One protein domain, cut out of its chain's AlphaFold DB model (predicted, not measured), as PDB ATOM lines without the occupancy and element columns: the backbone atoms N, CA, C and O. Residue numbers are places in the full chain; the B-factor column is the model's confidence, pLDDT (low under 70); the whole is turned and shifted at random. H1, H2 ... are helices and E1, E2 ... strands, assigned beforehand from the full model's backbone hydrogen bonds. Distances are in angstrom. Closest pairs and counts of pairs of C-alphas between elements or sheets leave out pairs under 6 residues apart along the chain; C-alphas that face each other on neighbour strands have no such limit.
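AT A GLANCE: This is residues 4 to 92 of the 93 residues of an uncharacterized protein of Gymnopus luxurians FD-317 M1 (UniProt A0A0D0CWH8). A small sheet, E1 E2 E3, has helix H2 slantwise over one face, while a long loop, residues 12 to 44, runs past the E1 edge and is tied to it by a short pairing at residues 31 to 32. The short helix H1 lies off the sheet, close to H2. The printed part has 89 residues, in the order H1 E1 E2 E3 H2; the sheet order is E1 - E2 - E3, all antiparallel. The class is mixed, helices and strands, with 38 residues in named elements, under half; the whole is compact, with a radius of gyration of the C-alphas of 12.3 A and spans of 36 by 25 by 17 A.

IN THESE COORDINATES: E1 is residues 45 to 50, 16.9 A long, from C-alpha 45 at (24.586, 51.314, 30.084). E2 is residues 56 to 61, 16.5 A, and E3 residues 65 to 70, 16.0 A. H2 is residues 80 to 91, 16.2 A, ending at C-alpha 91, (16.573, 51.444, 40.634). H1 is residues 4 to 11, 10.4 A, beginning at C-alpha 4, (11.471, 58.766, 33.887).

HOW THE PARTS SIT: The strands form a meander, each the antiparallel neighbour of the one before. Hairpin E1 and E2 has N 49 and O 57 within hydrogen-bond range at 2.8 A; hairpin E2 and E3 has N 60 and O 65 at 2.8 A. H2 is on the sheet at a height of 7.8 A, two layers, a helix on one face of a sheet. It lies over E3 and, only just, E2, with 3 of its C-alphas, slantwise at 47 degrees to E3 on the local plane. The closest C-alphas of E3 and H2 are those of Val 69 and Val 83, 5.9 A. H1 is not on the sheet; H1 and H2 are close but not clearly touching, C-alphas of Phe 10 and Arg 88 being closest at 7.1 A, with a shallow tilt of 20 degrees, opposite ways. In H1 and H2 every O i to N i+4 pair is within hydrogen-bond range.

THE WHOLE: The C-alphas farthest apart, of Ser 38 and Gly 73, are 36.7 A apart. The printed part has no cut; the link H1 to E1, 33 residues, is long. Its residues 16 to 30 and 33 to 40 have pLDDT under 70; the mean of the printed part is 77.8.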
ATOM      1  N   LYS A   4      12.145  58.924  35.181       84.44
ATOM      2  CA  LYS A   4      11.471  58.766  33.887       84.44
ATOM      3  C   LYS A   4      12.419  58.275  32.789       84.44
ATOM      4  O   LYS A   4      12.086  57.310  32.118       84.44
ATOM      5  N   GLU A   5      13.595  58.885  32.631       82.88
ATOM      6  CA  GLU A   5      14.574  58.448  31.621       82.88
ATOM      7  C   GLU A   5      15.114  57.042  31.915       82.88
ATOM      8  O   GLU A   5      15.320  56.263  30.989       82.88
ATOM      9  N   LEU A   6      15.318  56.704  33.194       83.75
ATOM     10  CA  LEU A   6      15.764  55.366  33.585       83.75
ATOM     11  C   LEU A   6      14.671  54.313  33.362       83.75
ATOM     12  O   LEU A   6      14.957  53.215  32.899       83.75
ATOM     13  N   LYS A   7      13.404  54.658  33.611       86.19
ATOM     14  CA  LYS A   7      12.275  53.800  33.252       86.19
ATOM     15  C   LYS A   7      12.210  53.575  31.736       86.19
ATOM     16  O   LYS A   7      12.135  52.435  31.297       86.19
ATOM     17  N   THR A   8      12.319  54.641  30.938       84.19
ATOM     18  CA  THR A   8      12.374  54.553  29.466       84.19
ATOM     19  C   THR A   8      13.544  53.694  28.984       84.19
ATOM     20  O   THR A   8      13.384  52.933  28.036       84.19
ATOM     21  N   TYR A   9      14.701  53.771  29.647       84.12
ATOM     22  CA  TYR A   9      15.843  52.907  29.354       84.12
ATOM     23  C   TYR A   9      15.499  51.418  29.495       84.12
ATOM     24  O   TYR A   9      15.823  50.643  28.603       84.12
ATOM     25  N   PHE A  10      14.836  51.022  30.583       83.44
ATOM     26  CA  PHE A  10      14.440  49.626  30.788       83.44
ATOM     27  C   PHE A  10      13.293  49.179  29.881       83.44
ATOM     28  O   PHE A  10      13.273  48.023  29.467       83.44
ATOM     29  N   ASP A  11      12.338  50.067  29.599       84.25
ATOM     30  CA  ASP A  11      11.160  49.757  28.782       84.25
ATOM     31  C   ASP A  11      11.517  49.580  27.295       84.25
ATOM     32  O   ASP A  11      10.926  48.745  26.619       84.25
ATOM     33  N   ASN A  12      12.497  50.335  26.790       79.50
ATOM     34  CA  ASN A  12      12.924  50.283  25.385       79.50
ATOM     35  C   ASN A  12      14.036  49.256  25.125       79.50
ATOM     36  O   ASN A  12      14.600  49.219  24.031       79.50
ATOM     37  N   MET A  13      14.422  48.482  26.135       76.69
ATOM     38  CA  MET A  13      15.494  47.512  25.997       76.69
ATOM     39  C   MET A  13      14.953  46.192  25.448       76.69
ATOM     40  O   MET A  13      14.200  45.499  26.126       76.69
ATOM     41  N   ASP A  14      15.387  45.818  24.246       73.44
ATOM     42  CA  ASP A  14      15.179  44.465  23.735       73.44
ATOM     43  C   ASP A  14      16.294  43.550  24.243       73.44
ATOM     44  O   ASP A  14      17.399  43.529  23.703       73.44
ATOM     45  N   TYR A  15      16.005  42.789  25.297       70.12
ATOM     46  CA  TYR A  15      16.968  41.876  25.919       70.12
ATOM     47  C   TYR A  15      17.380  40.696  25.028       70.12
ATOM     48  O   TYR A  15      18.360  40.025  25.350       70.12
ATOM     49  N   ASN A  16      16.669  40.456  23.922       64.56
ATOM     50  CA  ASN A  16      17.015  39.434  22.935       64.56
ATOM     51  C   ASN A  16      17.949  39.969  21.837       64.56
ATOM     52  O   ASN A  16      18.532  39.176  21.101       64.56
ATOM     53  N   ASN A  17      18.106  41.292  21.730       60.97
ATOM     54  CA  ASN A  17      18.874  41.949  20.676       60.97
ATOM     55  C   ASN A  17      19.760  43.071  21.241       60.97
ATOM     56  O   ASN A  17      19.608  44.254  20.931       60.97
ATOM     57  N   LEU A  18      20.689  42.697  22.122       62.66
ATOM     58  CA  LEU A  18      21.632  43.635  22.724       62.66
ATOM     59  C   LEU A  18      22.944  43.646  21.947       62.66
ATOM     60  O   LEU A  18      23.583  42.613  21.750       62.66
ATOM     61  N   SER A  19      23.350  44.839  21.512       51.03
ATOM     62  CA  SER A  19      24.624  45.046  20.832       51.03
ATOM     63  C   SER A  19      25.724  45.365  21.850       51.03
ATOM     64  O   SER A  19      25.541  46.134  22.791       51.03
ATOM     65  N   GLY A  20      26.893  44.749  21.668       51.22
ATOM     66  CA  GLY A  20      28.043  44.914  22.557       51.22
ATOM     67  C   GLY A  20      28.425  43.615  23.254       51.22
ATOM     68  O   GLY A  20      27.780  43.187  24.205       51.22
ATOM     69  N   GLY A  21      29.495  42.991  22.762       51.97
ATOM     70  CA  GLY A  21      30.265  41.957  23.460       51.97
ATOM     71  C   GLY A  21      29.609  40.593  23.690       51.97
ATOM     72  O   GLY A  21      30.352  39.646  23.888       51.97
ATOM     73  N   GLY A  22      28.283  40.458  23.630       55.69
ATOM     74  CA  GLY A  22      27.572  39.211  23.932       55.69
ATOM     75  C   GLY A  22      27.469  38.949  25.438       55.69
ATOM     76  O   GLY A  22      28.412  39.139  26.191       55.69
ATOM     77  N   TRP A  23      26.305  38.530  25.925       60.84
ATOM     78  CA  TRP A  23      26.166  38.097  27.317       60.84
ATOM     79  C   TRP A  23      26.849  36.736  27.507       60.84
ATOM     80  O   TRP A  23      26.270  35.720  27.133       60.84
ATOM     81  N   ASP A  24      28.056  36.699  28.083       65.81
ATOM     82  CA  ASP A  24      28.717  35.442  28.468       65.81
ATOM     83  C   ASP A  24      29.028  35.419  29.974       65.81
ATOM     84  O   ASP A  24      30.137  35.748  30.407       65.81
ATOM     85  N   PRO A  25      28.055  35.012  30.806       60.47
ATOM     86  CA  PRO A  25      28.229  34.995  32.249       60.47
ATOM     87  C   PRO A  25      29.214  33.904  32.711       60.47
ATOM     88  O   PRO A  25      29.640  33.927  33.870       60.47
ATOM     89  N   ALA A  26      29.592  32.976  31.819       54.25
ATOM     90  CA  ALA A  26      30.554  31.909  32.068       54.25
ATOM     91  C   ALA A  26      31.999  32.297  31.704       54.25
ATOM     92  O   ALA A  26      32.925  31.743  32.298       54.25
ATOM     93  N   LYS A  27      32.213  33.237  30.770       56.75
ATOM     94  CA  LYS A  27      33.558  33.649  30.323       56.75
ATOM     95  C   LYS A  27      33.949  35.052  30.770       56.75
ATOM     96  O   LYS A  27      34.937  35.194  31.485       56.75
ATOM     97  N   THR A  28      33.187  36.078  30.390       56.97
ATOM     98  CA  THR A  28      33.558  37.476  30.651       56.97
ATOM     99  C   THR A  28      32.309  38.326  30.827       56.97
ATOM    100  O   THR A  28      31.457  38.398  29.948       56.97
ATOM    101  N   TRP A  29      32.213  38.998  31.972       60.38
ATOM    102  CA  TRP A  29      31.118  39.913  32.278       60.38
ATOM    103  C   TRP A  29      31.369  41.233  31.531       60.38
ATOM    104  O   TRP A  29      32.448  41.818  31.633       60.38
ATOM    105  N   LEU A  30      30.415  41.633  30.688       69.19
ATOM    106  CA  LEU A  30      30.625  42.587  29.598       69.19
ATOM    107  C   LEU A  30      29.771  43.844  29.762       69.19
ATOM    108  O   LEU A  30      28.738  43.852  30.435       69.19
ATOM    109  N   ARG A  31      30.214  44.932  29.124       72.25
ATOM    110  CA  ARG A  31      29.395  46.134  28.983       72.25
ATOM    111  C   ARG A  31      28.291  45.847  27.975       72.25
ATOM    112  O   ARG A  31      28.564  45.601  26.804       72.25
ATOM    113  N   VAL A  32      27.056  45.931  28.446       72.19
ATOM    114  CA  VAL A  32      25.862  45.754  27.632       72.19
ATOM    115  C   VAL A  32      25.336  47.133  27.273       72.19
ATOM    116  O   VAL A  32      24.891  47.898  28.138       72.19
ATOM    117  N   HIS A  33      25.385  47.448  25.981       65.06
ATOM    118  CA  HIS A  33      24.667  48.589  25.449       65.06
ATOM    119  C   HIS A  33      23.277  48.127  25.017       65.06
ATOM    120  O   HIS A  33      23.113  47.240  24.184       65.06
ATOM    121  N   GLY A  34      22.256  48.743  25.605       59.91
ATOM    122  CA  GLY A  34      20.931  48.705  25.006       59.91
ATOM    123  C   GLY A  34      20.945  49.381  23.640       59.91
ATOM    124  O   GLY A  34      21.659  50.367  23.445       59.91
ATOM    125  N   ASP A  35      20.063  48.944  22.740       60.72
ATOM    126  CA  ASP A  35      19.702  49.705  21.529       60.72
ATOM    127  C   ASP A  35      19.032  51.063  21.865       60.72
ATOM    128  O   ASP A  35      18.785  51.940  21.039       60.72
ATOM    129  N   THR A  36      18.826  51.323  23.155       61.00
ATOM    130  CA  THR A  36      18.340  52.584  23.706       61.00
ATOM    131  C   THR A  36      19.314  53.754  23.548       61.00
ATOM    132  O   THR A  36      18.997  54.866  23.973       61.00
ATOM    133  N   LYS A  37      20.475  53.575  22.894       62.28
ATOM    134  CA  LYS A  37      21.425  54.663  22.602       62.28
ATOM    135  C   LYS A  37      20.739  55.867  21.947       62.28
ATOM    136  O   LYS A  37      21.098  56.993  22.270       62.28
ATOM    137  N   SER A  38      19.740  55.648  21.095       61.22
ATOM    138  CA  SER A  38      18.936  56.709  20.473       61.22
ATOM    139  C   SER A  38      17.985  57.407  21.464       61.22
ATOM    140  O   SER A  38      17.924  58.635  21.492       61.22
ATOM    141  N   SER A  39      17.292  56.650  22.321       67.19
ATOM    142  CA  SER A  39      16.259  57.168  23.235       67.19
ATOM    143  C   SER A  39      16.815  57.813  24.504       67.19
ATOM    144  O   SER A  39      16.253  58.791  24.994       67.19
ATOM    145  N   VAL A  40      17.947  57.323  25.015       69.25
ATOM    146  CA  VAL A  40      18.624  57.895  26.190       69.25
ATOM    147  C   VAL A  40      19.957  58.556  25.852       69.25
ATOM    148  O   VAL A  40      20.713  58.895  26.756       69.25
ATOM    149  N   LYS A  41      20.273  58.744  24.563       72.06
ATOM    150  CA  LYS A  41      21.521  59.371  24.078       72.06
ATOM    151  C   LYS A  41      22.800  58.729  24.642       72.06
ATOM    152  O   LYS A  41      23.795  59.410  24.860       72.06
ATOM    153  N   GLY A  42      22.765  57.426  24.931       73.00
ATOM    154  CA  GLY A  42      23.881  56.703  25.556       73.00
ATOM    155  C   GLY A  42      24.171  57.103  27.011       73.00
ATOM    156  O   GLY A  42      25.254  56.815  27.509       73.00
ATOM    157  N   LYS A  43      23.224  57.758  27.696       78.94
ATOM    158  CA  LYS A  43      23.354  58.207  29.094       78.94
ATOM    159  C   LYS A  43      23.493  57.059  30.091       78.94
ATOM    160  O   LYS A  43      24.056  57.259  31.164       78.94
ATOM    161  N   PHE A  44      22.960  55.890  29.748       82.75
ATOM    162  CA  PHE A  44      22.968  54.710  30.599       82.75
ATOM    163  C   PHE A  44      23.487  53.498  29.836       82.75
ATOM    164  O   PHE A  44      23.182  53.315  28.654       82.75
ATOM    165  N   HIS A  45      24.226  52.651  30.540       81.94
ATOM    166  CA  HIS A  45      24.586  51.314  30.084       81.94
ATOM    167  C   HIS A  45      24.722  50.387  31.288       81.94
ATOM    168  O   HIS A  45      25.047  50.826  32.397       81.94
ATOM    169  N   MET A  46      24.457  49.102  31.072       82.81
ATOM    170  CA  MET A  46      24.620  48.093  32.112       82.81
ATOM    171  C   MET A  46      26.028  47.523  32.047       82.81
ATOM    172  O   MET A  46      26.560  47.234  30.976       82.81
ATOM    173  N   GLU A  47      26.629  47.354  33.212       83.38
ATOM    174  CA  GLU A  47      27.866  46.607  33.368       83.38
ATOM    175  C   GLU A  47      27.615  45.499  34.357       83.38
ATOM    176  O   GLU A  47      27.022  45.708  35.417       83.38
ATOM    177  N   THR A  48      28.096  44.323  34.016       79.12
ATOM    178  CA  THR A  48      28.056  43.196  34.918       79.12
ATOM    179  C   THR A  48      29.491  42.901  35.340       79.12
ATOM    180  O   THR A  48      30.437  43.123  34.585       79.12
ATOM    181  N   MET A  49      29.684  42.525  36.601       79.50
ATOM    182  CA  MET A  49      30.985  42.211  37.180       79.50
ATOM    183  C   MET A  49      30.876  40.948  38.041       79.50
ATOM    184  O   MET A  49      30.011  40.870  38.911       79.50
ATOM    185  N   LYS A  50      31.782  39.983  37.853       78.81
ATOM    186  CA  LYS A  50      31.981  38.914  38.837       78.81
ATOM    187  C   LYS A  50      32.832  39.466  39.980       78.81
ATOM    188  O   LYS A  50      33.936  39.952  39.743       78.81
ATOM    189  N   ALA A  51      32.307  39.449  41.198       80.44
ATOM    190  CA  ALA A  51      33.032  39.915  42.372       80.44
ATOM    191  C   ALA A  51      34.119  38.913  42.792       80.44
ATOM    192  O   ALA A  51      34.088  37.742  42.415       80.44
ATOM    193  N   ALA A  52      35.084  39.370  43.592       83.19
ATOM    194  CA  ALA A  52      36.195  38.534  44.057       83.19
ATOM    195  C   ALA A  52      35.730  37.323  44.886       83.19
ATOM    196  O   ALA A  52      36.366  36.275  44.856       83.19
ATOM    197  N   ASN A  53      34.597  37.448  45.582       84.12
ATOM    198  CA  ASN A  53      33.954  36.356  46.315       84.12
ATOM    199  C   ASN A  53      33.208  35.359  45.402       84.12
ATOM    200  O   ASN A  53      32.677  34.369  45.888       84.12
ATOM    201  N   GLY A  54      33.172  35.606  44.090       82.00
ATOM    202  CA  GLY A  54      32.491  34.781  43.101       82.00
ATOM    203  C   GLY A  54      31.053  35.202  42.798       82.00
ATOM    204  O   GLY A  54      30.470  34.610  41.889       82.00
ATOM    205  N   ASP A  55      30.508  36.203  43.496       87.62
ATOM    206  CA  ASP A  55      29.146  36.691  43.274       87.62
ATOM    207  C   ASP A  55      28.985  37.361  41.913       87.62
ATOM    208  O   ASP A  55      29.915  37.925  41.325       87.62
ATOM    209  N   PHE A  56      27.748  37.344  41.442       86.75
ATOM    210  CA  PHE A  56      27.337  37.939  40.189       86.75
ATOM    211  C   PHE A  56      26.725  39.313  40.448       86.75
ATOM    212  O   PHE A  56      25.556  39.424  40.813       86.75
ATOM    213  N   ASN A  57      27.509  40.372  40.254       88.12
ATOM    214  CA  ASN A  57      27.077  41.749  40.473       88.12
ATOM    215  C   ASN A  57      26.758  42.452  39.155       88.12
ATOM    216  O   ASN A  57      27.315  42.152  38.097       88.12
ATOM    217  N   ALA A  58      25.886  43.449  39.226       88.00
ATOM    218  CA  ALA A  58      25.561  44.297  38.094       88.00
ATOM    219  C   ALA A  58      25.378  45.747  38.529       88.00
ATOM    220  O   ALA A  58      25.014  46.025  39.672       88.00
ATOM    221  N   LYS A  59      25.608  46.682  37.608       88.19
ATOM    222  CA  LYS A  59      25.382  48.112  37.813       88.19
ATOM    223  C   LYS A  59      24.867  48.805  36.555       88.19
ATOM    224  O   LYS A  59      25.125  48.362  35.439       88.19
ATOM    225  N   ILE A  60      24.196  49.936  36.746       87.69
ATOM    226  CA  ILE A  60      23.820  50.879  35.690       87.69
ATOM    227  C   ILE A  60      24.706  52.112  35.823       87.69
ATOM    228  O   ILE A  60      24.560  52.918  36.751       87.69
ATOM    229  N   VAL A  61      25.618  52.281  34.875       85.25
ATOM    230  CA  VAL A  61      26.445  53.487  34.795       85.25
ATOM    231  C   VAL A  61      25.586  54.653  34.305       85.25
ATOM    232  O   VAL A  61      24.638  54.464  33.548       85.25
ATOM    233  N   GLY A  62      25.861  55.860  34.805       84.06
ATOM    234  CA  GLY A  62      25.032  57.051  34.579       84.06
ATOM    235  C   GLY A  62      23.840  57.171  35.537       84.06
ATOM    236  O   GLY A  62      23.337  58.275  35.750       84.06
ATOM    237  N   ALA A  63      23.428  56.064  36.167       85.44
ATOM    238  CA  ALA A  63      22.426  56.045  37.234       85.44
ATOM    239  C   ALA A  63      23.009  55.734  38.628       85.44
ATOM    240  O   ALA A  63      22.328  55.960  39.622       85.44
ATOM    241  N   ASN A  64      24.257  55.254  38.713       87.06
ATOM    242  CA  ASN A  64      24.918  54.852  39.964       87.06
ATOM    243  C   ASN A  64      24.104  53.825  40.778       87.06
ATOM    244  O   ASN A  64      24.109  53.850  42.004       87.06
ATOM    245  N   VAL A  65      23.403  52.924  40.085       89.94
ATOM    246  CA  VAL A  65      22.670  51.805  40.694       89.94
ATOM    247  C   VAL A  65      23.541  50.562  40.600       89.94
ATOM    248  O   VAL A  65      24.061  50.282  39.524       89.94
ATOM    249  N   GLN A  66      23.679  49.810  41.689       90.81
ATOM    250  CA  GLN A  66      24.396  48.536  41.730       90.81
ATOM    251  C   GLN A  66      23.614  47.531  42.575       90.81
ATOM    252  O   GLN A  66      22.984  47.908  43.560       90.81
ATOM    253  N   THR A  67      23.661  46.257  42.195       92.06
ATOM    254  CA  THR A  67      23.054  45.165  42.954       92.06
ATOM    255  C   THR A  67      23.815  43.854  42.764       92.06
ATOM    256  O   THR A  67      24.554  43.685  41.787       92.06
ATOM    257  N   THR A  68      23.603  42.921  43.685       91.31
ATOM    258  CA  THR A  68      23.989  41.519  43.535       91.31
ATOM    259  C   THR A  68      22.816  40.760  42.927       91.31
ATOM    260  O   THR A  68      21.703  40.800  43.443       91.31
ATOM    261  N   VAL A  69      23.057  40.104  41.794       89.69
ATOM    262  CA  VAL A  69      22.041  39.373  41.027       89.69
ATOM    263  C   VAL A  69      21.930  37.931  41.513       89.69
ATOM    264  O   VAL A  69      20.829  37.399  41.602       89.69
ATOM    265  N   ALA A  70      23.062  37.300  41.832       88.50
ATOM    266  CA  ALA A  70      23.104  35.943  42.366       88.50
ATOM    267  C   ALA A  70      24.410  35.682  43.137       88.50
ATOM    268  O   ALA A  70      25.431  36.309  42.833       88.50
ATOM    269  N   PRO A  71      24.401  34.746  44.102       89.31
ATOM    270  CA  PRO A  71      25.592  34.382  44.852       89.31
ATOM    271  C   PRO A  71      26.562  33.528  44.026       89.31
ATOM    272  O   PRO A  71      26.197  32.908  43.015       89.31
ATOM    273  N   ALA A  72      27.799  33.457  44.504       84.69
ATOM    274  CA  ALA A  72      28.829  32.560  44.008       84.69
ATOM    275  C   ALA A  72      28.339  31.105  43.913       84.69
ATOM    276  O   ALA A  72      27.631  30.603  44.784       84.69
ATOM    277  N   GLY A  73      28.729  30.415  42.839       82.62
ATOM    278  CA  GLY A  73      28.363  29.012  42.608       82.62
ATOM    279  C   GLY A  73      26.982  28.792  41.980       82.62
ATOM    280  O   GLY A  73      26.635  27.649  41.692       82.62
ATOM    281  N   THR A  74      26.217  29.854  41.704       85.50
ATOM    282  CA  THR A  74      24.945  29.748  40.967       85.50
ATOM    283  C   THR A  74      25.168  29.149  39.571       85.50
ATOM    284  O   THR A  74      25.909  29.713  38.762       85.50
ATOM    285  N   ASN A  75      24.525  28.007  39.295       81.81
ATOM    286  CA  ASN A  75      24.593  27.286  38.022       81.81
ATOM    287  C   ASN A  75      23.177  26.836  37.582       81.81
ATOM    288  O   ASN A  75      22.546  26.086  38.331       81.81
ATOM    289  N   PRO A  76      22.671  27.249  36.402       79.81
ATOM    290  CA  PRO A  76      23.335  28.105  35.415       79.81
ATOM    291  C   PRO A  76      23.524  29.546  35.923       79.81
ATOM    292  O   PRO A  76      22.743  30.001  36.760       79.81
ATOM    293  N   PRO A  77      24.544  30.279  35.437       81.25
ATOM    294  CA  PRO A  77      24.707  31.692  35.763       81.25
ATOM    295  C   PRO A  77      23.473  32.527  35.371       81.25
ATOM    296  O   PRO A  77      22.747  32.136  34.451       81.25
ATOM    297  N   PRO A  78      23.251  33.699  35.999       83.06
ATOM    298  CA  PRO A  78      22.103  34.542  35.687       83.06
ATOM    299  C   PRO A  78      22.028  34.918  34.209       83.06
ATOM    300  O   PRO A  78      23.032  35.221  33.561       83.06
ATOM    301  N   THR A  79      20.813  34.940  33.678       82.12
ATOM    302  CA  THR A  79      20.534  35.446  32.337       82.12
ATOM    303  C   THR A  79      20.461  36.972  32.347       82.12
ATOM    304  O   THR A  79      20.203  37.604  33.374       82.12
ATOM    305  N   LEU A  80      20.652  37.593  31.187       79.06
ATOM    306  CA  LEU A  80      20.569  39.046  31.058       79.06
ATOM    307  C   LEU A  80      19.189  39.624  31.439       79.06
ATOM    308  O   LEU A  80      19.163  40.638  32.138       79.06
ATOM    309  N   PRO A  81      18.046  38.981  31.110       82.19
ATOM    310  CA  PRO A  81      16.746  39.389  31.646       82.19
ATOM    311  C   PRO A  81      16.679  39.391  33.182       82.19
ATOM    312  O   PRO A  81      16.118  40.318  33.766       82.19
ATOM    313  N   GLN A  82      17.280  38.402  33.857       86.06
ATOM    314  CA  GLN A  82      17.320  38.352  35.328       86.06
ATOM    315  C   GLN A  82      18.151  39.500  35.911       86.06
ATOM    316  O   GLN A  82      17.740  40.141  36.877       86.06
ATOM    317  N   VAL A  83      19.290  39.806  35.289       85.25
ATOM    318  CA  VAL A  83      20.126  40.955  35.661       85.25
ATOM    319  C   VAL A  83      19.367  42.268  35.493       85.25
ATOM    320  O   VAL A  83      19.368  43.105  36.397       85.25
ATOM    321  N   ALA A  84      18.701  42.451  34.353       83.94
ATOM    322  CA  ALA A  84      17.937  43.657  34.075       83.94
ATOM    323  C   ALA A  84      16.785  43.843  35.068       83.94
ATOM    324  O   ALA A  84      16.601  44.944  35.582       83.94
ATOM    325  N   ALA A  85      16.061  42.771  35.402       87.38
ATOM    326  CA  ALA A  85      15.004  42.801  36.409       87.38
ATOM    327  C   ALA A  85      15.536  43.173  37.805       87.38
ATOM    328  O   ALA A  85      14.940  44.008  38.494       87.38
ATOM    329  N   ALA A  86      16.682  42.615  38.209       89.88
ATOM    330  CA  ALA A  86      17.325  42.947  39.480       89.88
ATOM    331  C   ALA A  86      17.750  44.424  39.533       89.88
ATOM    332  O   ALA A  86      17.496  45.115  40.520       89.88
ATOM    333  N   LEU A  87      18.344  44.938  38.453       88.75
ATOM    334  CA  LEU A  87      18.742  46.343  38.350       88.75
ATOM    335  C   LEU A  87      17.547  47.292  38.307       88.75
ATOM    336  O   LEU A  87      17.593  48.354  38.924       88.75
ATOM    337  N   ARG A  88      16.478  46.910  37.609       89.56
ATOM    338  CA  ARG A  88      15.225  47.661  37.548       89.56
ATOM    339  C   ARG A  88      14.597  47.801  38.934       89.56
ATOM    340  O   ARG A  88      14.259  48.906  39.353       89.56
ATOM    341  N   THR A  89      14.558  46.698  39.676       91.94
ATOM    342  CA  THR A  89      14.096  46.666  41.069       91.94
ATOM    343  C   THR A  89      14.974  47.543  41.964       91.94
ATOM    344  O   THR A  89      14.453  48.387  42.688       91.94
ATOM    345  N   ALA A  90      16.303  47.418  41.871       90.50
ATOM    346  CA  ALA A  90      17.246  48.230  42.646       90.50
ATOM    347  C   ALA A  90      17.160  49.734  42.319       90.50
ATOM    348  O   ALA A  90      17.376  50.580  43.184       90.50
ATOM    349  N   ALA A  91      16.817  50.076  41.076       88.62
ATOM    350  CA  ALA A  91      16.573  51.444  40.634       88.62
ATOM    351  C   ALA A  91      15.204  52.006  41.073       88.62
ATOM    352  O   ALA A  91      14.999  53.222  41.018       88.62
ATOM    353  N   GLY A  92      14.271  51.146  41.497       89.06
ATOM    354  CA  GLY A  92      12.913  51.518  41.893       89.06
ATOM    355  C   GLY A  92      12.057  52.045  40.736       89.06
ATOM    356  O   GLY A  92      11.369  53.057  40.917       89.06
TER     357      GLY A  92